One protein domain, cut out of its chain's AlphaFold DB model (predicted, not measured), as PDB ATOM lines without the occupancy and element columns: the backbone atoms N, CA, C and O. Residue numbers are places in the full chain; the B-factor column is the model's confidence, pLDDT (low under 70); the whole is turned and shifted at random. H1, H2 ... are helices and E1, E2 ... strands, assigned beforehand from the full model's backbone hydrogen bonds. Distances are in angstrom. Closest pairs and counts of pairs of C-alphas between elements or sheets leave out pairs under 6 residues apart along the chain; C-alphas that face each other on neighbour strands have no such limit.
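This is residues 2 to 153 of the 213 residues of an uncharacterized protein of Kocuria indica (UniProt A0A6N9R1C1). A wall of four parallel strands, E1 E2 E3 E4 in chain order, has its helices gathered to one side and its other face bare. H4 covers E3 and E4, H3 reaches the sheet with its residues 57 to 61, H5 lies farther out, and residues 91 to 100 stick out as a loop. The 152 printed residues hold six named helices and four named strands, in the order E1 H1 E2 H2 H3 E3 H4 H5 H6 E4; the class is mixed, with 72 residues, under half, in named elements. The whole is compact, with a radius of gyration of the C-alphas of 16.6 A, but elongated, spanning 54 by 34 by 31 A.

E1, residues 17 to 21, is an edge strand, and residues 13 to 14 pair antiparallel with its residues 17 to 18. H1, residues 27 to 33, is not on the sheet. E2, residues 41 to 45, is parallel to E1 at 20 degrees, with N 45 and O 20 2.7 A apart. H2, residues 51 to 54, touches no helix and meets H3, residues 57 to 70, only through their link. H3 only grazes the sheet; it is close to H1 but not clearly touching, the C-alphas of Val 28 and Tyr 60 being closest at 6.3 A. E3, residues 79 to 84, is parallel to E2 at 8 degrees, with N 82 and O 44 2.8 A apart. H4, residues 111 to 121, is on the sheet over E3 and E4, residues 142 to 147, at a height over the sheet of 10.8 A; it runs along the strands, at 13 degrees to E4 on the local plane. H5, residues 123 to 132, is close to H3 but not clearly touching, at a shallow tilt of 11 degrees, the same way; their closest C-alphas, of Thr 66 and Phe 129, are 7.9 A apart. H6, residues 138 to 141, touches residues 61 to 65 of H3, the C-alphas of Phe 61 and Tyr 138 being closest at 6.4 A. E4 is parallel to E3 at 29 degrees, with N 145 and O 81 2.7 A apart. Strand-helix-strand units, parallel neighbour strands with helices between, are E1, H1, E2 and E2, H2 H3, E3, both with right-handed crossovers, and E3, H4 H5 H6, E4. In H1, H4 and H5 every O i to N i+4 pair is within hydrogen-bond range, in H3 7 of 10; H2 and H6 are too short for one.

E1 begins at C-alpha 17, (-16.640, 58.279, -28.987). H3 measures 20.6 A from first to last C-alpha, E3 16.5 A, H4 15.3 A and H5 14.2 A. E4 measures 15.5 A and ends at C-alpha 147, (4.626, 55.100, -27.711).

The printed part has no cut. The C-alphas farthest apart, of Gly 72 and Gly 96, are 53.7 A from each other. The link from E3 to H4, 26 residues, is long, and its residues 91 to 100 stand free. Mean pLDDT of the printed part is 92.1; residues 2 to 3 are under 70.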
ATOM      1  N   ALA A   2      -9.199  39.955  -6.581       55.69
ATOM      2  CA  ALA A   2     -10.399  39.450  -5.916       55.69
ATOM      3  C   ALA A   2     -11.253  38.705  -6.963       55.69
ATOM      4  O   ALA A   2     -11.365  39.161  -8.102       55.69
ATOM      5  N   ALA A   3     -11.744  37.509  -6.630       60.12
ATOM      6  CA  ALA A   3     -12.363  36.598  -7.600       60.12
ATOM      7  C   ALA A   3     -13.641  37.161  -8.263       60.12
ATOM      8  O   ALA A   3     -14.102  36.620  -9.264       60.12
ATOM      9  N   ASP A   4     -14.197  38.238  -7.713       77.31
ATOM     10  CA  ASP A   4     -15.447  38.898  -8.088       77.31
ATOM     11  C   ASP A   4     -15.283  40.095  -9.043       77.31
ATOM     12  O   ASP A   4     -16.261  40.485  -9.680       77.31
ATOM     13  N   ARG A   5     -14.073  40.649  -9.206       86.19
ATOM     14  CA  ARG A   5     -13.806  41.771 -10.126       86.19
ATOM     15  C   ARG A   5     -13.331  41.309 -11.500       86.19
ATOM     16  O   ARG A   5     -12.624  40.304 -11.615       86.19
ATOM     17  N   ALA A   6     -13.674  42.042 -12.553       91.94
ATOM     18  CA  ALA A   6     -13.065  41.931 -13.874       91.94
ATOM     19  C   ALA A   6     -11.618  42.461 -13.863       91.94
ATOM     20  O   ALA A   6     -11.167  43.085 -12.902       91.94
ATOM     21  N   GLY A   7     -10.864  42.156 -14.921       92.19
ATOM     22  CA  GLY A   7      -9.539  42.735 -15.130       92.19
ATOM     23  C   GLY A   7      -9.623  44.226 -15.456       92.19
ATOM     24  O   GLY A   7     -10.687  44.736 -15.812       92.19
ATOM     25  N   ILE A   8      -8.491  44.918 -15.339       93.81
ATOM     26  CA  ILE A   8      -8.435  46.363 -15.546       93.81
ATOM     27  C   ILE A   8      -8.871  46.752 -16.961       93.81
ATOM     28  O   ILE A   8      -8.341  46.273 -17.961       93.81
ATOM     29  N   SER A   9      -9.861  47.632 -17.037       96.94
ATOM     30  CA  SER A   9     -10.199  48.377 -18.241       96.94
ATOM     31  C   SER A   9     -11.041  49.584 -17.847       96.94
ATOM     32  O   SER A   9     -11.903  49.489 -16.971       96.94
ATOM     33  N   SER A  10     -10.785  50.736 -18.451       97.06
ATOM     34  CA  SER A  10     -11.596  51.947 -18.290       97.06
ATOM     35  C   SER A  10     -11.980  52.483 -19.661       97.06
ATOM     36  O   SER A  10     -11.196  52.379 -20.602       97.06
ATOM     37  N   ALA A  11     -13.180  53.055 -19.782       97.75
ATOM     38  CA  ALA A  11     -13.726  53.487 -21.064       97.75
ATOM     39  C   ALA A  11     -14.119  54.975 -21.061       97.75
ATOM     40  O   ALA A  11     -15.300  55.285 -20.892       97.75
ATOM     41  N   PRO A  12     -13.165  55.917 -21.208       97.44
ATOM     42  CA  PRO A  12     -13.503  57.317 -21.426       97.44
ATOM     43  C   PRO A  12     -14.386  57.498 -22.664       97.44
ATOM     44  O   PRO A  12     -14.108  56.941 -23.730       97.44
ATOM     45  N   ILE A  13     -15.430  58.315 -22.518       97.75
ATOM     46  CA  ILE A  13     -16.329  58.696 -23.607       97.75
ATOM     47  C   ILE A  13     -16.195  60.199 -23.823       97.75
ATOM     48  O   ILE A  13     -16.454  60.980 -22.911       97.75
ATOM     49  N   VAL A  14     -15.801  60.597 -25.030       96.44
ATOM     50  CA  VAL A  14     -15.620  62.001 -25.425       96.44
ATOM     51  C   VAL A  14     -16.367  62.214 -26.733       96.44
ATOM     52  O   VAL A  14     -16.152  61.466 -27.681       96.44
ATOM     53  N   ASP A  15     -17.286  63.179 -26.776       95.38
ATOM     54  CA  ASP A  15     -18.104  63.491 -27.961       95.38
ATOM     55  C   ASP A  15     -18.818  62.267 -28.576       95.38
ATOM     56  O   ASP A  15     -18.950  62.124 -29.790       95.38
ATOM     57  N   GLY A  16     -19.273  61.340 -27.724       95.12
ATOM     58  CA  GLY A  16     -19.930  60.096 -28.148       95.12
ATOM     59  C   GLY A  16     -18.979  59.031 -28.712       95.12
ATOM     60  O   GLY A  16     -19.433  58.006 -29.225       95.12
ATOM     61  N   HIS A  17     -17.668  59.245 -28.623       97.25
ATOM     62  CA  HIS A  17     -16.640  58.279 -28.987       97.25
ATOM     63  C   HIS A  17     -16.039  57.621 -27.757       97.25
ATOM     64  O   HIS A  17     -15.689  58.290 -26.788       97.25
ATOM     65  N   THR A  18     -15.890  56.304 -27.828       98.00
ATOM     66  CA  THR A  18     -15.338  55.493 -26.749       98.00
ATOM     67  C   THR A  18     -13.861  55.222 -27.004       98.00
ATOM     68  O   THR A  18     -13.461  54.869 -28.119       98.00
ATOM     69  N   TYR A  19     -13.056  55.327 -25.955       98.12
ATOM     70  CA  TYR A  19     -11.649  54.945 -25.934       98.12
ATOM     71  C   TYR A  19     -11.445  53.955 -24.801       98.12
ATOM     72  O   TYR A  19     -12.056  54.113 -23.753       98.12
ATOM     73  N   LEU A  20     -10.609  52.943 -24.991       98.06
ATOM     74  CA  LEU A  20     -10.289  51.989 -23.933       98.06
ATOM     75  C   LEU A  20      -8.905  52.260 -23.384       98.06
ATOM     76  O   LEU A  20      -7.966  52.449 -24.151       98.06
ATOM     77  N   VAL A  21      -8.785  52.227 -22.066       97.19
ATOM     78  CA  VAL A  21      -7.512  52.166 -21.357       97.19
ATOM     79  C   VAL A  21      -7.425  50.782 -20.738       97.19
ATOM     80  O   VAL A  21      -8.236  50.448 -19.875       97.19
ATOM     81  N   ASP A  22      -6.474  49.995 -21.226       97.06
ATOM     82  CA  ASP A  22      -6.281  48.571 -20.966       97.06
ATOM     83  C   ASP A  22      -7.462  47.675 -21.378       97.06
ATOM     84  O   ASP A  22      -8.602  48.093 -21.600       97.06
ATOM     85  N   CYS A  23      -7.159  46.397 -21.554       97.94
ATOM     86  CA  CYS A  23      -8.047  45.343 -22.025       97.94
ATOM     87  C   CYS A  23      -7.892  44.078 -21.171       97.94
ATOM     88  O   CYS A  23      -7.602  42.987 -21.673       97.94
ATOM     89  N   GLY A  24      -8.067  44.218 -19.861       96.25
ATOM     90  CA  GLY A  24      -7.969  43.103 -18.940       96.25
ATOM     91  C   GLY A  24      -9.112  42.100 -19.034       96.25
ATOM     92  O   GLY A  24     -10.091  42.279 -19.760       96.25
ATOM     93  N   ARG A  25      -8.976  40.997 -18.289       95.12
ATOM     94  CA  ARG A  25      -9.908  39.856 -18.311       95.12
ATOM     95  C   ARG A  25     -11.376  40.299 -18.257       95.12
ATOM     96  O   ARG A  25     -11.787  40.959 -17.306       95.12
ATOM     97  N   ALA A  26     -12.174  39.803 -19.203       95.12
ATOM     98  CA  ALA A  26     -13.611  40.046 -19.332       95.12
ATOM     99  C   ALA A  26     -14.012  41.489 -19.686       95.12
ATOM    100  O   ALA A  26     -15.208  41.795 -19.662       95.12
ATOM    101  N   CYS A  27     -13.076  42.371 -20.052       96.25
ATOM    102  CA  CYS A  27     -13.422  43.741 -20.414       96.25
ATOM    103  C   CYS A  27     -14.326  43.820 -21.652       96.25
ATOM    104  O   CYS A  27     -15.210  44.664 -21.659       96.25
ATOM    105  N   VAL A  28     -14.234  42.908 -22.631       96.19
ATOM    106  CA  VAL A  28     -15.163  42.893 -23.781       96.19
ATOM    107  C   VAL A  28     -16.584  42.540 -23.332       96.19
ATOM    108  O   VAL A  28     -17.567  43.086 -23.837       96.19
ATOM    109  N   THR A  29     -16.722  41.654 -22.341       95.00
ATOM    110  CA  THR A  29     -18.032  41.353 -21.735       95.00
ATOM    111  C   THR A  29     -18.575  42.569 -20.983       95.00
ATOM    112  O   THR A  29     -19.753  42.904 -21.112       95.00
ATOM    113  N   GLN A  30     -17.724  43.243 -20.207       96.81
ATOM    114  CA  GLN A  30     -18.105  44.430 -19.441       96.81
ATOM    115  C   GLN A  30     -18.438  45.619 -20.350       96.81
ATOM    116  O   GLN A  30     -19.389  46.337 -20.063       96.81
ATOM    117  N   PHE A  31     -17.741  45.771 -21.478       97.38
ATOM    118  CA  PHE A  31     -17.999  46.783 -22.501       97.38
ATOM    119  C   PHE A  31     -19.450  46.726 -22.994       97.38
ATOM    120  O   PHE A  31     -20.169  47.720 -22.933       97.38
ATOM    121  N   HIS A  32     -19.929  45.537 -23.366       94.44
ATOM    122  CA  HIS A  32     -21.324  45.358 -23.775       94.44
ATOM    123  C   HIS A  32     -22.309  45.539 -22.614       94.44
ATOM    124  O   HIS A  32     -23.366  46.138 -22.796       94.44
ATOM    125  N   LYS A  33     -21.985  45.050 -21.407       96.62
ATOM    126  CA  LYS A  33     -22.835  45.250 -20.216       96.62
ATOM    127  C   LYS A  33     -22.976  46.723 -19.829       96.62
ATOM    128  O   LYS A  33     -24.012  47.100 -19.293       96.62
ATOM    129  N   ALA A  34     -21.961  47.537 -20.109       97.06
ATOM    130  CA  ALA A  34     -21.999  48.985 -19.945       97.06
ATOM    131  C   ALA A  34     -22.841  49.692 -21.027       97.06
ATOM    132  O   ALA A  34     -23.000  50.907 -20.974       97.06
ATOM    133  N   GLY A  35     -23.380  48.955 -22.008       95.75
ATOM    134  CA  GLY A  35     -24.146  49.515 -23.123       95.75
ATOM    135  C   GLY A  35     -23.280  50.198 -24.183       95.75
ATOM    136  O   GLY A  35     -23.802  50.968 -24.986       95.75
ATOM    137  N   LEU A  36     -21.966  49.942 -24.186       97.06
ATOM    138  CA  LEU A  36     -21.047  50.500 -25.172       97.06
ATOM    139  C   LEU A  36     -21.106  49.701 -26.474       97.06
ATOM    140  O   LEU A  36     -21.366  48.498 -26.482       97.06
ATOM    141  N   SER A  37     -20.844  50.396 -27.578       96.19
ATOM    142  CA  SER A  37     -20.924  49.861 -28.936       96.19
ATOM    143  C   SER A  37     -19.564  49.934 -29.618       96.19
ATOM    144  O   SER A  37     -18.870  50.957 -29.542       96.19
ATOM    145  N   PHE A  38     -19.196  48.872 -30.335       96.31
ATOM    146  CA  PHE A  38     -17.992  48.843 -31.166       96.31
ATOM    147  C   PHE A  38     -17.988  49.951 -32.227       96.31
ATOM    148  O   PHE A  38     -16.929  50.501 -32.532       96.31
ATOM    149  N   ALA A  39     -19.158  50.347 -32.734       95.62
ATOM    150  CA  ALA A  39     -19.294  51.455 -33.680       95.62
ATOM    151  C   ALA A  39     -18.818  52.806 -33.112       95.62
ATOM    152  O   ALA A  39     -18.390  53.686 -33.871       95.62
ATOM    153  N   SER A  40     -18.841  52.974 -31.786       96.56
ATOM    154  CA  SER A  40     -18.332  54.166 -31.091       96.56
ATOM    155  C   SER A  40     -16.840  54.096 -30.748       96.56
ATOM    156  O   SER A  40     -16.245  55.131 -30.459       96.56
ATOM    157  N   LEU A  41     -16.225  52.907 -30.791       97.06
ATOM    158  CA  LEU A  41     -14.840  52.693 -30.373       97.06
ATOM    159  C   LEU A  41     -13.866  53.358 -31.359       97.06
ATOM    160  O   LEU A  41     -13.965  53.169 -32.576       97.06
ATOM    161  N   ARG A  42     -12.941  54.175 -30.845       96.38
ATOM    162  CA  ARG A  42     -11.968  54.937 -31.653       96.38
ATOM    163  C   ARG A  42     -10.515  54.632 -31.335       96.38
ATOM    164  O   ARG A  42      -9.669  54.826 -32.204       96.38
ATOM    165  N   GLY A  43     -10.217  54.126 -30.144       97.19
ATOM    166  CA  GLY A  43      -8.859  53.715 -29.818       97.19
ATOM    167  C   GLY A  43      -8.758  52.843 -28.579       97.19
ATOM    168  O   GLY A  43      -9.640  52.860 -27.721       97.19
ATOM    169  N   ILE A  44      -7.660  52.100 -28.504       98.19
ATOM    170  CA  ILE A  44      -7.222  51.352 -27.325       98.19
ATOM    171  C   ILE A  44      -5.862  51.907 -26.902       98.19
ATOM    172  O   ILE A  44      -4.996  52.118 -27.746       98.19
ATOM    173  N   PHE A  45      -5.670  52.115 -25.606       97.50
ATOM    174  CA  PHE A  45      -4.426  52.542 -24.981       97.50
ATOM    175  C   PHE A  45      -4.012  51.478 -23.969       97.50
ATOM    176  O   PHE A  45      -4.721  51.250 -22.996       97.50
ATOM    177  N   LEU A  46      -2.888  50.816 -24.205       96.62
ATOM    178  CA  LEU A  46      -2.303  49.830 -23.306       96.62
ATOM    179  C   LEU A  46      -1.242  50.521 -22.455       96.62
ATOM    180  O   LEU A  46      -0.273  51.069 -22.986       96.62
ATOM    181  N   THR A  47      -1.428  50.504 -21.142       93.06
ATOM    182  CA  THR A  47      -0.526  51.158 -20.189       93.06
ATOM    183  C   THR A  47       0.816  50.432 -20.117       93.06
ATOM    184  O   THR A  47       1.873  51.061 -20.151       93.06
ATOM    185  N   HIS A  48       0.776  49.100 -20.064       92.88
ATOM    186  CA  HIS A  48       1.928  48.205 -20.052       92.88
ATOM    187  C   HIS A  48       1.528  46.800 -20.542       92.88
ATOM    188  O   HIS A  48       0.356  46.533 -20.796       92.88
ATOM    189  N   LEU A  49       2.506  45.902 -20.713       94.19
ATOM    190  CA  LEU A  49       2.307  44.579 -21.334       94.19
ATOM    191  C   LEU A  49       2.447  43.417 -20.344       94.19
ATOM    192  O   LEU A  49       2.980  42.360 -20.683       94.19
ATOM    193  N   HIS A  50       1.959  43.594 -19.116       93.31
ATOM    194  CA  HIS A  50       1.611  42.430 -18.306       93.31
ATOM    195  C   HIS A  50       0.369  41.740 -18.874       93.31
ATOM    196  O   HIS A  50      -0.368  42.303 -19.682       93.31
ATOM    197  N   ALA A  51       0.132  40.498 -18.457       93.44
ATOM    198  CA  ALA A  51      -1.003  39.728 -18.947       93.44
ATOM    199  C   ALA A  51      -2.350  40.327 -18.508       93.44
ATOM    200  O   ALA A  51      -3.320  40.276 -19.258       93.44
ATOM    201  N   ASP A  52      -2.434  40.893 -17.307       92.38
ATOM    202  CA  ASP A  52      -3.671  41.412 -16.733       92.38
ATOM    203  C   ASP A  52      -4.260  42.649 -17.439       92.38
ATOM    204  O   ASP A  52      -5.487  42.657 -17.536       92.38
ATOM    205  N   PRO A  53      -3.495  43.612 -18.005       94.69
ATOM    206  CA  PRO A  53      -4.041  44.676 -18.852       94.69
ATOM    207  C   PRO A  53      -4.280  44.273 -20.312       94.69
ATOM    208  O   PRO A  53      -4.855  45.061 -21.052       94.69
ATOM    209  N   VAL A  54      -3.867  43.086 -20.775       97.25
ATOM    210  CA  VAL A  54      -4.010  42.704 -22.203       97.25
ATOM    211  C   VAL A  54      -4.769  41.400 -22.438       97.25
ATOM    212  O   VAL A  54      -4.987  41.025 -23.589       97.25
ATOM    213  N   ALA A  55      -5.189  40.703 -21.380       96.62
ATOM    214  CA  ALA A  55      -5.765  39.358 -21.458       96.62
ATOM    215  C   ALA A  55      -6.954  39.224 -22.427       96.62
ATOM    216  O   ALA A  55      -7.183  38.141 -22.959       96.62
ATOM    217  N   ASP A  56      -7.714  40.298 -22.640       96.94
ATOM    218  CA  ASP A  56      -8.920  40.323 -23.472       96.94
ATOM    219  C   ASP A  56      -8.764  41.255 -24.695       96.94
ATOM    220  O   ASP A  56      -9.712  41.465 -25.450       96.94
ATOM    221  N   TYR A  57      -7.559  41.792 -24.932       97.62
ATOM    222  CA  TYR A  57      -7.243  42.733 -26.016       97.62
ATOM    223  C   TYR A  57      -7.666  42.213 -27.395       97.62
ATOM    224  O   TYR A  57      -8.380  42.895 -28.131       97.62
ATOM    225  N   PHE A  58      -7.282  40.979 -27.736       95.50
ATOM    226  CA  PHE A  58      -7.592  40.409 -29.049       95.50
ATOM    227  C   PHE A  58      -9.095  40.174 -29.260       95.50
ATOM    228  O   PHE A  58      -9.593  40.221 -30.389       95.50
ATOM    229  N   ASN A  59      -9.842  39.963 -28.172       94.88
ATOM    230  CA  ASN A  59     -11.263  39.656 -28.245       94.88
ATOM    231  C   ASN A  59     -12.089  40.840 -28.765       94.88
ATOM    232  O   ASN A  59     -13.145  40.595 -29.341       94.88
ATOM    233  N   TYR A  60     -11.606  42.087 -28.675       94.88
ATOM    234  CA  TYR A  60     -12.263  43.232 -29.324       94.88
ATOM    235  C   TYR A  60     -12.362  43.048 -30.843       94.88
ATOM    236  O   TYR A  60     -13.446  43.192 -31.411       94.88
ATOM    237  N   PHE A  61     -11.265  42.667 -31.505       92.44
ATOM    238  CA  PHE A  61     -11.246  42.470 -32.959       92.44
ATOM    239  C   PHE A  61     -12.069  41.255 -33.374       92.44
ATOM    240  O   PHE A  61     -12.844  41.329 -34.328       92.44
ATOM    241  N   MET A  62     -11.945  40.155 -32.629       91.12
ATOM    242  CA  MET A  62     -12.684  38.926 -32.906       91.12
ATOM    243  C   MET A  62     -14.197  39.117 -32.720       91.12
ATOM    244  O   MET A  62     -14.976  38.722 -33.587       91.12
ATOM    245  N   MET A  63     -14.636  39.741 -31.620       91.44
ATOM    246  CA  MET A  63     -16.061  39.907 -31.297       91.44
ATOM    247  C   MET A  63     -16.745  40.966 -32.156       91.44
ATOM    248  O   MET A  63     -17.839  40.698 -32.656       91.44
ATOM    249  N   ALA A  64     -16.101  42.111 -32.409       89.62
ATOM    250  CA  ALA A  64     -16.639  43.116 -33.328       89.62
ATOM    251  C   ALA A  64     -16.833  42.543 -34.741       89.62
ATOM    252  O   ALA A  64     -17.801  42.855 -35.432       89.62
ATOM    253  N   SER A  65     -15.929  41.658 -35.158       87.19
ATOM    254  CA  SER A  65     -15.945  41.046 -36.484       87.19
ATOM    255  C   SER A  65     -16.914  39.878 -36.636       87.19
ATOM    256  O   SER A  65     -17.272  39.540 -37.759       87.19
ATOM    257  N   THR A  66     -17.339  39.257 -35.535       86.38
ATOM    258  CA  THR A  66     -18.226  38.085 -35.545       86.38
ATOM    259  C   THR A  66     -19.619  38.465 -35.052       86.38
ATOM    260  O   THR A  66     -20.479  38.843 -35.846       86.38
ATOM    261  N   THR A  67     -19.851  38.416 -33.741       84.75
ATOM    262  CA  THR A  67     -21.136  38.750 -33.115       84.75
ATOM    263  C   THR A  67     -21.560  40.186 -33.419       84.75
ATOM    264  O   THR A  67     -22.716  40.419 -33.766       84.75
ATOM    265  N   GLY A  68     -20.621  41.136 -33.355       84.62
ATOM    266  CA  GLY A  68     -20.864  42.541 -33.675       84.62
ATOM    267  C   GLY A  68     -21.395  42.722 -35.097       84.62
ATOM    268  O   GLY A  68     -22.461  43.302 -35.298       84.62
ATOM    269  N   ARG A  69     -20.739  42.096 -36.082       85.12
ATOM    270  CA  ARG A  69     -21.174  42.091 -37.488       85.12
ATOM    271  C   ARG A  69     -22.602  41.581 -37.674       85.12
ATOM    272  O   ARG A  69     -23.368  42.218 -38.394       85.12
ATOM    273  N   LYS A  70     -22.979  40.478 -37.017       86.44
ATOM    274  CA  LYS A  70     -24.338  39.905 -37.113       86.44
ATOM    275  C   LYS A  70     -25.420  40.870 -36.613       86.44
ATOM    276  O   LYS A  70     -26.544  40.824 -37.104       86.44
ATOM    277  N   ASN A  71     -25.059  41.775 -35.705       87.62
ATOM    278  CA  ASN A  71     -25.967  42.741 -35.089       87.62
ATOM    279  C   ASN A  71     -25.775  44.181 -35.607       87.62
ATOM    280  O   ASN A  71     -26.410  45.098 -35.094       87.62
ATOM    281  N   GLY A  72     -24.904  44.397 -36.601       88.94
ATOM    282  CA  GLY A  72     -24.578  45.725 -37.134       88.94
ATOM    283  C   GLY A  72     -23.689  46.595 -36.232       88.94
ATOM    284  O   GLY A  72     -23.465  47.758 -36.557       88.94
ATOM    285  N   ASP A  73     -23.160  46.052 -35.134       93.12
ATOM    286  CA  ASP A  73     -22.246  46.743 -34.221       93.12
ATOM    287  C   ASP A  73     -20.791  46.388 -34.546       93.12
ATOM    288  O   ASP A  73     -20.208  45.456 -33.993       93.12
ATOM    289  N   VAL A  74     -20.204  47.105 -35.502       92.00
ATOM    290  CA  VAL A  74     -18.843  46.848 -35.993       92.00
ATOM    291  C   VAL A  74     -17.928  48.032 -35.730       92.00
ATOM    292  O   VAL A  74     -18.360  49.181 -35.738       92.00
ATOM    293  N   ILE A  75     -16.629  47.767 -35.599       93.19
ATOM    294  CA  ILE A  75     -15.611  48.820 -35.659       93.19
ATOM    295  C   ILE A  75     -15.636  49.409 -37.084       93.19
ATOM    296  O   ILE A  75     -15.407  48.663 -38.037       93.19
ATOM    297  N   PRO A  76     -15.891  50.714 -37.283       86.81
ATOM    298  CA  PRO A  76     -16.193  51.266 -38.610       86.81
ATOM    299  C   PRO A  76     -14.988  51.322 -39.565       86.81
ATOM    300  O   PRO A  76     -15.169  51.440 -40.772       86.81
ATOM    301  N   GLY A  77     -13.761  51.222 -39.052       88.50
ATOM    302  CA  GLY A  77     -12.530  51.320 -39.839       88.50
ATOM    303  C   GLY A  77     -11.384  50.538 -39.210       88.50
ATOM    304  O   GLY A  77     -11.612  49.461 -38.657       88.50
ATOM    305  N   GLN A  78     -10.171  51.081 -39.313       93.06
ATOM    306  CA  GLN A  78      -9.035  50.653 -38.501       93.06
ATOM    307  C   GLN A  78      -9.151  51.240 -37.096       93.06
ATOM    308  O   GLN A  78      -9.445  52.423 -36.929       93.06
ATOM    309  N   LEU A  79      -8.906  50.409 -36.091       95.94
ATOM    310  CA  LEU A  79      -8.821  50.807 -34.701       95.94
ATOM    311  C   LEU A  79      -7.370  51.140 -34.363       95.94
ATOM    312  O   LEU A  79      -6.483  50.289 -34.476       95.94
ATOM    313  N   ALA A  80      -7.135  52.377 -33.935       97.19
ATOM    314  CA  ALA A  80      -5.831  52.780 -33.437       97.19
ATOM    315  C   ALA A  80      -5.566  52.116 -32.080       97.19
ATOM    316  O   ALA A  80      -6.378  52.211 -31.160       97.19
ATOM    317  N   VAL A  81      -4.415  51.465 -31.953       98.25
ATOM    318  CA  VAL A  81      -3.943  50.891 -30.693       98.25
ATOM    319  C   VAL A  81      -2.644  51.574 -30.326       98.25
ATOM    320  O   VAL A  81      -1.699  51.561 -31.109       98.25
ATOM    321  N   TYR A  82      -2.596  52.161 -29.143       98.06
ATOM    322  CA  TYR A  82      -1.419  52.790 -28.576       98.06
ATOM    323  C   TYR A  82      -0.915  51.935 -27.427       98.06
ATOM    324  O   TYR A  82      -1.701  51.506 -26.592       98.06
ATOM    325  N   GLY A  83       0.382  51.681 -27.367       97.06
ATOM    326  CA  GLY A  83       0.972  50.927 -26.266       97.06
ATOM    327  C   GLY A  83       2.488  51.023 -26.272       97.06
ATOM    328  O   GLY A  83       3.058  51.625 -27.187       97.06
ATOM    329  N   PRO A  84       3.172  50.455 -25.275       96.44
ATOM    330  CA  PRO A  84       4.621  50.534 -25.213       96.44
ATOM    331  C   PRO A  84       5.281  49.721 -26.333       96.44
ATOM    332  O   PRO A  84       4.772  48.684 -26.778       96.44
ATOM    333  N   GLY A  85       6.446  50.191 -26.773       96.00
ATOM    334  CA  GLY A  85       7.398  49.362 -27.511       96.00
ATOM    335  C   GLY A  85       8.083  48.325 -26.604       96.00
ATOM    336  O   GLY A  85       7.735  48.203 -25.426       96.00
ATOM    337  N   PRO A  86       9.066  47.575 -27.130       94.00
ATOM    338  CA  PRO A  86       9.861  46.644 -26.334       94.00
ATOM    339  C   PRO A  86      10.484  47.323 -25.107       94.00
ATOM    340  O   PRO A  86      11.017  48.427 -25.219       94.00
ATOM    341  N   ALA A  87      10.489  46.646 -23.954       89.19
ATOM    342  CA  ALA A  87      10.997  47.221 -22.698       89.19
ATOM    343  C   ALA A  87      12.530  47.418 -22.661       89.19
ATOM    344  O   ALA A  87      13.070  47.915 -21.678       89.19
ATOM    345  N   GLY A  88      13.251  47.005 -23.708       87.06
ATOM    346  CA  GLY A  88      14.711  47.121 -23.814       87.06
ATOM    347  C   GLY A  88      15.495  46.101 -22.981       87.06
ATOM    348  O   GLY A  88      16.682  45.904 -23.231       87.06
ATOM    349  N   GLY A  89      14.843  45.419 -22.038       87.25
ATOM    350  CA  GLY A  89      15.419  44.346 -21.238       87.25
ATOM    351  C   GLY A  89      14.524  43.964 -20.062       87.25
ATOM    352  O   GLY A  89      13.619  44.707 -19.683       87.25
ATOM    353  N   LEU A  90      14.775  42.787 -19.490       89.12
ATOM    354  CA  LEU A  90      14.128  42.367 -18.249       89.12
ATOM    355  C   LEU A  90      14.810  43.053 -17.055       89.12
ATOM    356  O   LEU A  90      16.037  43.187 -17.065       89.12
ATOM    357  N   PRO A  91      14.056  43.470 -16.022       87.00
ATOM    358  CA  PRO A  91      14.653  43.947 -14.782       87.00
ATOM    359  C   PRO A  91      15.411  42.819 -14.074       87.00
ATOM    360  O   PRO A  91      15.131  41.634 -14.278       87.00
ATOM    361  N   GLU A  92      16.339  43.196 -13.193       87.31
ATOM    362  CA  GLU A  92      17.043  42.231 -12.349       87.31
ATOM    363  C   GLU A  92      16.052  41.384 -11.533       87.31
ATOM    364  O   GLU A  92      15.099  41.928 -10.957       87.31
ATOM    365  N   PRO A  93      16.256  40.058 -11.436       88.44
ATOM    366  CA  PRO A  93      15.405  39.212 -10.621       88.44
ATOM    367  C   PRO A  93      15.388  39.673  -9.163       88.44
ATOM    368  O   PRO A  93      16.431  39.931  -8.555       88.44
ATOM    369  N   PHE A  94      14.201  39.678  -8.552       83.56
ATOM    370  CA  PHE A  94      14.069  39.931  -7.120       83.56
ATOM    371  C   PHE A  94      14.989  39.008  -6.308       83.56
ATOM    372  O   PHE A  94      14.959  37.782  -6.453       83.56
ATOM    373  N   GLY A  95      15.814  39.612  -5.448       86.25
ATOM    374  CA  GLY A  95      16.774  38.901  -4.601       86.25
ATOM    375  C   GLY A  95      18.013  38.360  -5.328       86.25
ATOM    376  O   GLY A  95      18.747  37.580  -4.728       86.25
ATOM    377  N   GLY A  96      18.251  38.730  -6.594       84.00
ATOM    378  CA  GLY A  96      19.475  38.386  -7.335       84.00
ATOM    379  C   GLY A  96      19.633  36.899  -7.669       84.00
ATOM    380  O   GLY A  96      20.728  36.440  -7.993       84.00
ATOM    381  N   ARG A  97      18.557  36.114  -7.562       86.19
ATOM    382  CA  ARG A  97      18.579  34.684  -7.897       86.19
ATOM    383  C   ARG A  97      18.704  34.486  -9.418       86.19
ATOM    384  O   ARG A  97      18.030  35.198 -10.160       86.19
ATOM    385  N   PRO A  98      19.474  33.494  -9.902       83.81
ATOM    386  CA  PRO A  98      19.471  33.137 -11.318       83.81
ATOM    387  C   PRO A  98      18.084  32.637 -11.747       83.81
ATOM    388  O   PRO A  98      17.554  31.695 -11.155       83.81
ATOM    389  N   VAL A  99      17.497  33.254 -12.776       89.50
ATOM    390  CA  VAL A  99      16.209  32.850 -13.367       89.50
ATOM    391  C   VAL A  99      16.376  32.756 -14.881       89.50
ATOM    392  O   VAL A  99      16.996  33.621 -15.493       89.50
ATOM    393  N   GLY A 100      15.855  31.686 -15.483       89.62
ATOM    394  CA  GLY A 100      15.853  31.524 -16.937       89.62
ATOM    395  C   GLY A 100      14.849  32.451 -17.626       89.62
ATOM    396  O   GLY A 100      13.878  32.898 -17.020       89.62
ATOM    397  N   ILE A 101      15.065  32.696 -18.916       92.12
ATOM    398  CA  ILE A 101      14.146  33.455 -19.769       92.12
ATOM    399  C   ILE A 101      13.318  32.450 -20.576       92.12
ATOM    400  O   ILE A 101      13.888  31.623 -21.283       92.12
ATOM    401  N   ALA A 102      11.988  32.503 -20.462       92.00
ATOM    402  CA  ALA A 102      11.095  31.558 -21.142       92.00
ATOM    403  C   ALA A 102      11.083  31.729 -22.675       92.00
ATOM    404  O   ALA A 102      10.930  30.743 -23.391       92.00
ATOM    405  N   THR A 103      11.293  32.960 -23.160       93.25
ATOM    406  CA  THR A 103      11.313  33.332 -24.589       93.25
ATOM    407  C   THR A 103      12.580  34.145 -24.899       93.25
ATOM    408  O   THR A 103      12.519  35.371 -24.995       93.25
ATOM    409  N   PRO A 104      13.768  33.511 -24.953       93.25
ATOM    410  CA  PRO A 104      15.043  34.220 -25.103       93.25
ATOM    411  C   PRO A 104      15.179  35.043 -26.390       93.25
ATOM    412  O   PRO A 104      15.921  36.020 -26.413       93.25
ATOM    413  N   GLU A 105      14.491  34.648 -27.457       94.25
ATOM    414  CA  GLU A 105      14.504  35.306 -28.765       94.25
ATOM    415  C   GLU A 105      13.801  36.667 -28.763       94.25
ATOM    416  O   GLU A 105      14.158  37.550 -29.540       94.25
ATOM    417  N   GLU A 106      12.822  36.843 -27.877       94.94
ATOM    418  CA  GLU A 106      12.062  38.077 -27.725       94.94
ATOM    419  C   GLU A 106      11.572  38.204 -26.271       94.94
ATOM    420  O   GLU A 106      10.403  37.969 -25.972       94.94
ATOM    421  N   PRO A 107      12.470  38.551 -25.333       94.50
ATOM    422  CA  PRO A 107      12.175  38.498 -23.900       94.50
ATOM    423  C   PRO A 107      11.209  39.589 -23.427       94.50
ATOM    424  O   PRO A 107      10.587  39.453 -22.376       94.50
ATOM    425  N   THR A 108      11.111  40.688 -24.176       94.31
ATOM    426  CA  THR A 108      10.296  41.860 -23.836       94.31
ATOM    427  C   THR A 108       9.618  42.411 -25.092       94.31
ATOM    428  O   THR A 108      10.001  43.490 -25.556       94.31
ATOM    429  N   PRO A 109       8.675  41.672 -25.705       96.19
ATOM    430  CA  PRO A 109       8.007  42.118 -26.922       96.19
ATOM    431  C   PRO A 109       7.266  43.438 -26.682       96.19
ATOM    432  O   PRO A 109       6.707  43.666 -25.611       96.19
ATOM    433  N   GLY A 110       7.258  44.304 -27.696       97.06
ATOM    434  CA  GLY A 110       6.419  45.504 -27.724       97.06
ATOM    435  C   GLY A 110       5.006  45.216 -28.226       97.06
ATOM    436  O   GLY A 110       4.682  44.102 -28.652       97.06
ATOM    437  N   THR A 111       4.166  46.250 -28.252       98.19
ATOM    438  CA  THR A 111       2.755  46.139 -28.659       98.19
ATOM    439  C   THR A 111       2.605  45.637 -30.097       98.19
ATOM    440  O   THR A 111       1.692  44.855 -30.382       98.19
ATOM    441  N   LYS A 112       3.510  46.027 -31.012       98.00
ATOM    442  CA  LYS A 112       3.476  45.530 -32.399       98.00
ATOM    443  C   LYS A 112       3.731  44.036 -32.462       98.00
ATOM    444  O   LYS A 112       2.976  43.321 -33.116       98.00
ATOM    445  N   SER A 113       4.767  43.569 -31.769       97.75
ATOM    446  CA  SER A 113       5.136  42.156 -31.793       97.75
ATOM    447  C   SER A 113       4.070  41.287 -31.131       97.75
ATOM    448  O   SER A 113       3.603  40.321 -31.731       97.75
ATOM    449  N   MET A 114       3.569  41.704 -29.961       97.75
ATOM    450  CA  MET A 114       2.443  41.041 -29.302       97.75
ATOM    451  C   MET A 114       1.230  40.921 -30.238       97.75
ATOM    452  O   MET A 114       0.673  39.835 -30.389       97.75
ATOM    453  N   THR A 115       0.840  42.013 -30.907       98.19
ATOM    454  CA  THR A 115      -0.301  42.011 -31.838       98.19
ATOM    455  C   THR A 115      -0.052  41.084 -33.031       98.19
ATOM    456  O   THR A 115      -0.920  40.283 -33.374       98.19
ATOM    457  N   ALA A 116       1.144  41.123 -33.623       97.50
ATOM    458  CA  ALA A 116       1.517  40.248 -34.732       97.50
ATOM    459  C   ALA A 116       1.489  38.761 -34.337       97.50
ATOM    460  O   ALA A 116       1.018  37.923 -35.108       97.50
ATOM    461  N   HIS A 117       1.948  38.415 -33.131       97.06
ATOM    462  CA  HIS A 117       1.891  37.043 -32.620       97.06
ATOM    463  C   HIS A 117       0.460  36.581 -32.355       97.06
ATOM    464  O   HIS A 117       0.116  35.459 -32.720       97.06
ATOM    465  N   LEU A 118      -0.400  37.439 -31.799       96.94
ATOM    466  CA  LEU A 118      -1.819  37.126 -31.609       96.94
ATOM    467  C   LEU A 118      -2.516  36.863 -32.951       96.94
ATOM    468  O   LEU A 118      -3.178  35.839 -33.107       96.94
ATOM    469  N   LEU A 119      -2.292  37.718 -33.955       95.62
ATOM    470  CA  LEU A 119      -2.811  37.510 -35.313       95.62
ATOM    471  C   LEU A 119      -2.356  36.165 -35.904       95.62
ATOM    472  O   LEU A 119      -3.156  35.457 -36.515       95.62
ATOM    473  N   ARG A 120      -1.094  35.772 -35.679       96.25
ATOM    474  CA  ARG A 120      -0.555  34.473 -36.121       96.25
ATOM    475  C   ARG A 120      -1.195  33.293 -35.394       96.25
ATOM    476  O   ARG A 120      -1.590  32.330 -36.044       96.25
ATOM    477  N   VAL A 121      -1.312  33.357 -34.069       95.81
ATOM    478  CA  VAL A 121      -1.902  32.277 -33.259       95.81
ATOM    479  C   VAL A 121      -3.377  32.069 -33.611       95.81
ATOM    480  O   VAL A 121      -3.831  30.930 -33.702       95.81
ATOM    481  N   PHE A 122      -4.111  33.145 -33.900       95.38
ATOM    482  CA  PHE A 122      -5.521  33.088 -34.297       95.38
ATOM    483  C   PHE A 122      -5.747  33.015 -35.816       95.38
ATOM    484  O   PHE A 122      -6.882  33.161 -36.282       95.38
ATOM    485  N   ALA A 123      -4.708  32.728 -36.607       94.94
ATOM    486  CA  ALA A 123      -4.803  32.685 -38.064       94.94
ATOM    487  C   ALA A 123      -5.827  31.658 -38.565       94.94
ATOM    488  O   ALA A 123      -6.482  31.903 -39.574       94.94
ATOM    489  N   TYR A 124      -5.992  30.519 -37.882       94.38
ATOM    490  CA  TYR A 124      -7.003  29.520 -38.251       94.38
ATOM    491  C   TYR A 124      -8.422  30.104 -38.196       94.38
ATOM    492  O   TYR A 124      -9.155  30.038 -39.182       94.38
ATOM    493  N   THR A 125      -8.772  30.752 -37.082       91.56
ATOM    494  CA  THR A 125     -10.073  31.405 -36.887       91.56
ATOM    495  C   THR A 125     -10.299  32.524 -37.896       91.56
ATOM    496  O   THR A 125     -11.343  32.553 -38.545       91.56
ATOM    497  N   ASN A 126      -9.310  33.408 -38.077       91.75
ATOM    498  CA  ASN A 126      -9.398  34.504 -39.047       91.75
ATOM    499  C   ASN A 126      -9.658  33.956 -40.462       91.75
ATOM    500  O   ASN A 126     -10.598  34.363 -41.137       91.75
ATOM    501  N   ASN A 127      -8.897  32.935 -40.873       93.75
ATOM    502  CA  ASN A 127      -9.041  32.304 -42.183       93.75
ATOM    503  C   ASN A 127     -10.426  31.690 -42.424       93.75
ATOM    504  O   ASN A 127     -10.942  31.802 -43.538       93.75
ATOM    505  N   ILE A 128     -11.006  31.022 -41.426       93.81
ATOM    506  CA  ILE A 128     -12.346  30.436 -41.547       93.81
ATOM    507  C   ILE A 128     -13.393  31.535 -41.668       93.81
ATOM    508  O   ILE A 128     -14.169  31.534 -42.617       93.81
ATOM    509  N   PHE A 129     -13.388  32.519 -40.769       91.62
ATOM    510  CA  PHE A 129     -14.426  33.548 -40.775       91.62
ATOM    511  C   PHE A 129     -14.351  34.486 -41.982       91.62
ATOM    512  O   PHE A 129     -15.392  34.923 -42.467       91.62
ATOM    513  N   MET A 130     -13.162  34.743 -42.530       91.31
ATOM    514  CA  MET A 130     -13.036  35.458 -43.805       91.31
ATOM    515  C   MET A 130     -13.710  34.709 -44.963       91.31
ATOM    516  O   MET A 130     -14.294  35.336 -45.840       91.31
ATOM    517  N   ARG A 131     -13.622  33.372 -44.988       91.56
ATOM    518  CA  ARG A 131     -14.176  32.542 -46.073       91.56
ATOM    519  C   ARG A 131     -15.670  32.292 -45.912       91.56
ATOM    520  O   ARG A 131     -16.404  32.368 -46.891       91.56
ATOM    521  N   ASP A 132     -16.089  32.000 -44.688       90.62
ATOM    522  CA  ASP A 132     -17.415  31.449 -44.419       90.62
ATOM    523  C   ASP A 132     -18.423  32.527 -43.994       90.62
ATOM    524  O   ASP A 132     -19.622  32.369 -44.203       90.62
ATOM    525  N   GLU A 133     -17.946  33.630 -43.406       85.06
ATOM    526  CA  GLU A 133     -18.779  34.677 -42.789       85.06
ATOM    527  C   GLU A 133     -18.477  36.083 -43.367       85.06
ATOM    528  O   GLU A 133     -18.960  37.095 -42.849       85.06
ATOM    529  N   ASP A 134     -17.679  36.158 -44.446       84.19
ATOM    530  CA  ASP A 134     -17.251  37.392 -45.137       84.19
ATOM    531  C   ASP A 134     -16.614  38.434 -44.193       84.19
ATOM    532  O   ASP A 134     -16.706  39.650 -44.373       84.19
ATOM    533  N   VAL A 135     -15.987  37.964 -43.117       85.88
ATOM    534  CA  VAL A 135     -15.358  38.816 -42.108       85.88
ATOM    535  C   VAL A 135     -14.117  39.511 -42.680       85.88
ATOM    536  O   VAL A 135     -13.365  38.924 -43.453       85.88
ATOM    537  N   ARG A 136     -13.884  40.776 -42.294       83.75
ATOM    538  CA  ARG A 136     -12.640  41.480 -42.641       83.75
ATOM    539  C   ARG A 136     -11.458  40.812 -41.951       83.75
ATOM    540  O   ARG A 136     -11.561  40.444 -40.786       83.75
ATOM    541  N   ASP A 137     -10.332  40.758 -42.649       87.88
ATOM    542  CA  ASP A 137      -9.065  40.337 -42.060       87.88
ATOM    543  C   ASP A 137      -8.762  41.159 -40.799       87.88
ATOM    544  O   ASP A 137      -8.737  42.392 -40.857       87.88
ATOM    545  N   TYR A 138      -8.531  40.490 -39.671       87.75
ATOM    546  CA  TYR A 138      -8.208  41.146 -38.405       87.75
ATOM    547  C   TYR A 138      -6.964  42.033 -38.484       87.75
ATOM    548  O   TYR A 138      -6.929  43.066 -37.820       87.75
ATOM    549  N   ASP A 139      -5.986  41.689 -39.327       86.62
ATOM    550  CA  ASP A 139      -4.802  42.530 -39.545       86.62
ATOM    551  C   ASP A 139      -5.194  43.895 -40.140       86.62
ATOM    552  O   ASP A 139      -4.733  44.951 -39.710       86.62
ATOM    553  N   SER A 140      -6.176  43.907 -41.045       87.25
ATOM    554  CA  SER A 140      -6.704  45.145 -41.628       87.25
ATOM    555  C   SER A 140      -7.501  46.008 -40.644       87.25
ATOM    556  O   SER A 140      -7.816  47.153 -40.969       87.25
ATOM    557  N   LEU A 141      -7.841  45.491 -39.455       89.12
ATOM    558  CA  LEU A 141      -8.604  46.208 -38.429       89.12
ATOM    559  C   LEU A 141      -7.726  46.950 -37.432       89.12
ATOM    560  O   LEU A 141      -8.247  47.811 -36.730       89.12
ATOM    561  N   VAL A 142      -6.439  46.628 -37.329       94.38
ATOM    562  CA  VAL A 142      -5.590  47.120 -36.245       94.38
ATOM    563  C   VAL A 142      -4.492  48.039 -36.772       94.38
ATOM    564  O   VAL A 142      -3.754  47.704 -37.692       94.38
ATOM    565  N   ALA A 143      -4.371  49.223 -36.174       96.75
ATOM    566  CA  ALA A 143      -3.306  50.178 -36.460       96.75
ATOM    567  C   ALA A 143      -2.488  50.425 -35.186       96.75
ATOM    568  O   ALA A 143      -2.853  51.255 -34.352       96.75
ATOM    569  N   VAL A 144      -1.395  49.673 -35.018       98.06
ATOM    570  CA  VAL A 144      -0.558  49.735 -33.810       98.06
ATOM    571  C   VAL A 144       0.449  50.884 -33.872       98.06
ATOM    572  O   VAL A 144       1.293  50.954 -34.766       98.06
ATOM    573  N   ASN A 145       0.417  51.724 -32.845       97.88
ATOM    574  CA  ASN A 145       1.305  52.850 -32.607       97.88
ATOM    575  C   ASN A 145       2.059  52.609 -31.296       97.88
ATOM    576  O   ASN A 145       1.480  52.639 -30.211       97.88
ATOM    577  N   GLU A 146       3.361  52.356 -31.389       97.44
ATOM    578  CA  GLU A 146       4.197  52.229 -30.195       97.44
ATOM    579  C   GLU A 146       4.591  53.612 -29.693       97.44
ATOM    580  O   GLU A 146       5.108  54.436 -30.450       97.44
ATOM    581  N   ILE A 147       4.339  53.852 -28.412       94.19
ATOM    582  CA  ILE A 147       4.626  55.100 -27.711       94.19
ATOM    583  C   ILE A 147       5.511  54.817 -26.497       94.19
ATOM    584  O   ILE A 147       5.626  53.679 -26.044       94.19
ATOM    585  N   ILE A 148       6.168  55.851 -25.978       86.88
ATOM    586  CA  ILE A 148       6.977  55.728 -24.763       86.88
ATOM    587  C   ILE A 148       6.020  55.751 -23.560       86.88
ATOM    588  O   ILE A 148       5.326  56.757 -23.385       86.88
ATOM    589  N   PRO A 149       5.948  54.679 -22.749       75.12
ATOM    590  CA  PRO A 149       5.139  54.684 -21.537       75.12
ATOM    591  C   PRO A 149       5.787  55.561 -20.447       75.12
ATOM    592  O   PRO A 149       6.983  55.863 -20.520       75.12
ATOM    593  N   PRO A 150       5.032  55.960 -19.410       72.31
ATOM    594  CA  PRO A 150       5.606  56.604 -18.230       72.31
ATOM    595  C   PRO A 150       6.642  55.704 -17.530       72.31
ATOM    596  O   PRO A 150       6.609  54.481 -17.640       72.31
ATOM    597  N   HIS A 151       7.559  56.316 -16.770       71.69
ATOM    598  CA  HIS A 151       8.670  55.619 -16.099       71.69
ATOM    599  C   HIS A 151       8.243  54.564 -15.061       71.69
ATOM    600  O   HIS A 151       9.030  53.671 -14.755       71.69
ATOM    601  N   SER A 152       7.033  54.670 -14.506       73.81
ATOM    602  CA  SER A 152       6.447  53.677 -13.599       73.81
ATOM    603  C   SER A 152       5.020  53.359 -14.032       73.81
ATOM    604  O   SER A 152       4.277  54.266 -14.405       73.81
ATOM    605  N   ALA A 153       4.644  52.081 -13.947       72.75
ATOM    606  CA  ALA A 153       3.293  51.595 -14.231       72.75
ATOM    607  C   ALA A 153       2.434  51.409 -12.964       72.75
ATOM    608  O   ALA A 153       1.222  51.246 -13.063       72.75
TER     609      ALA A 153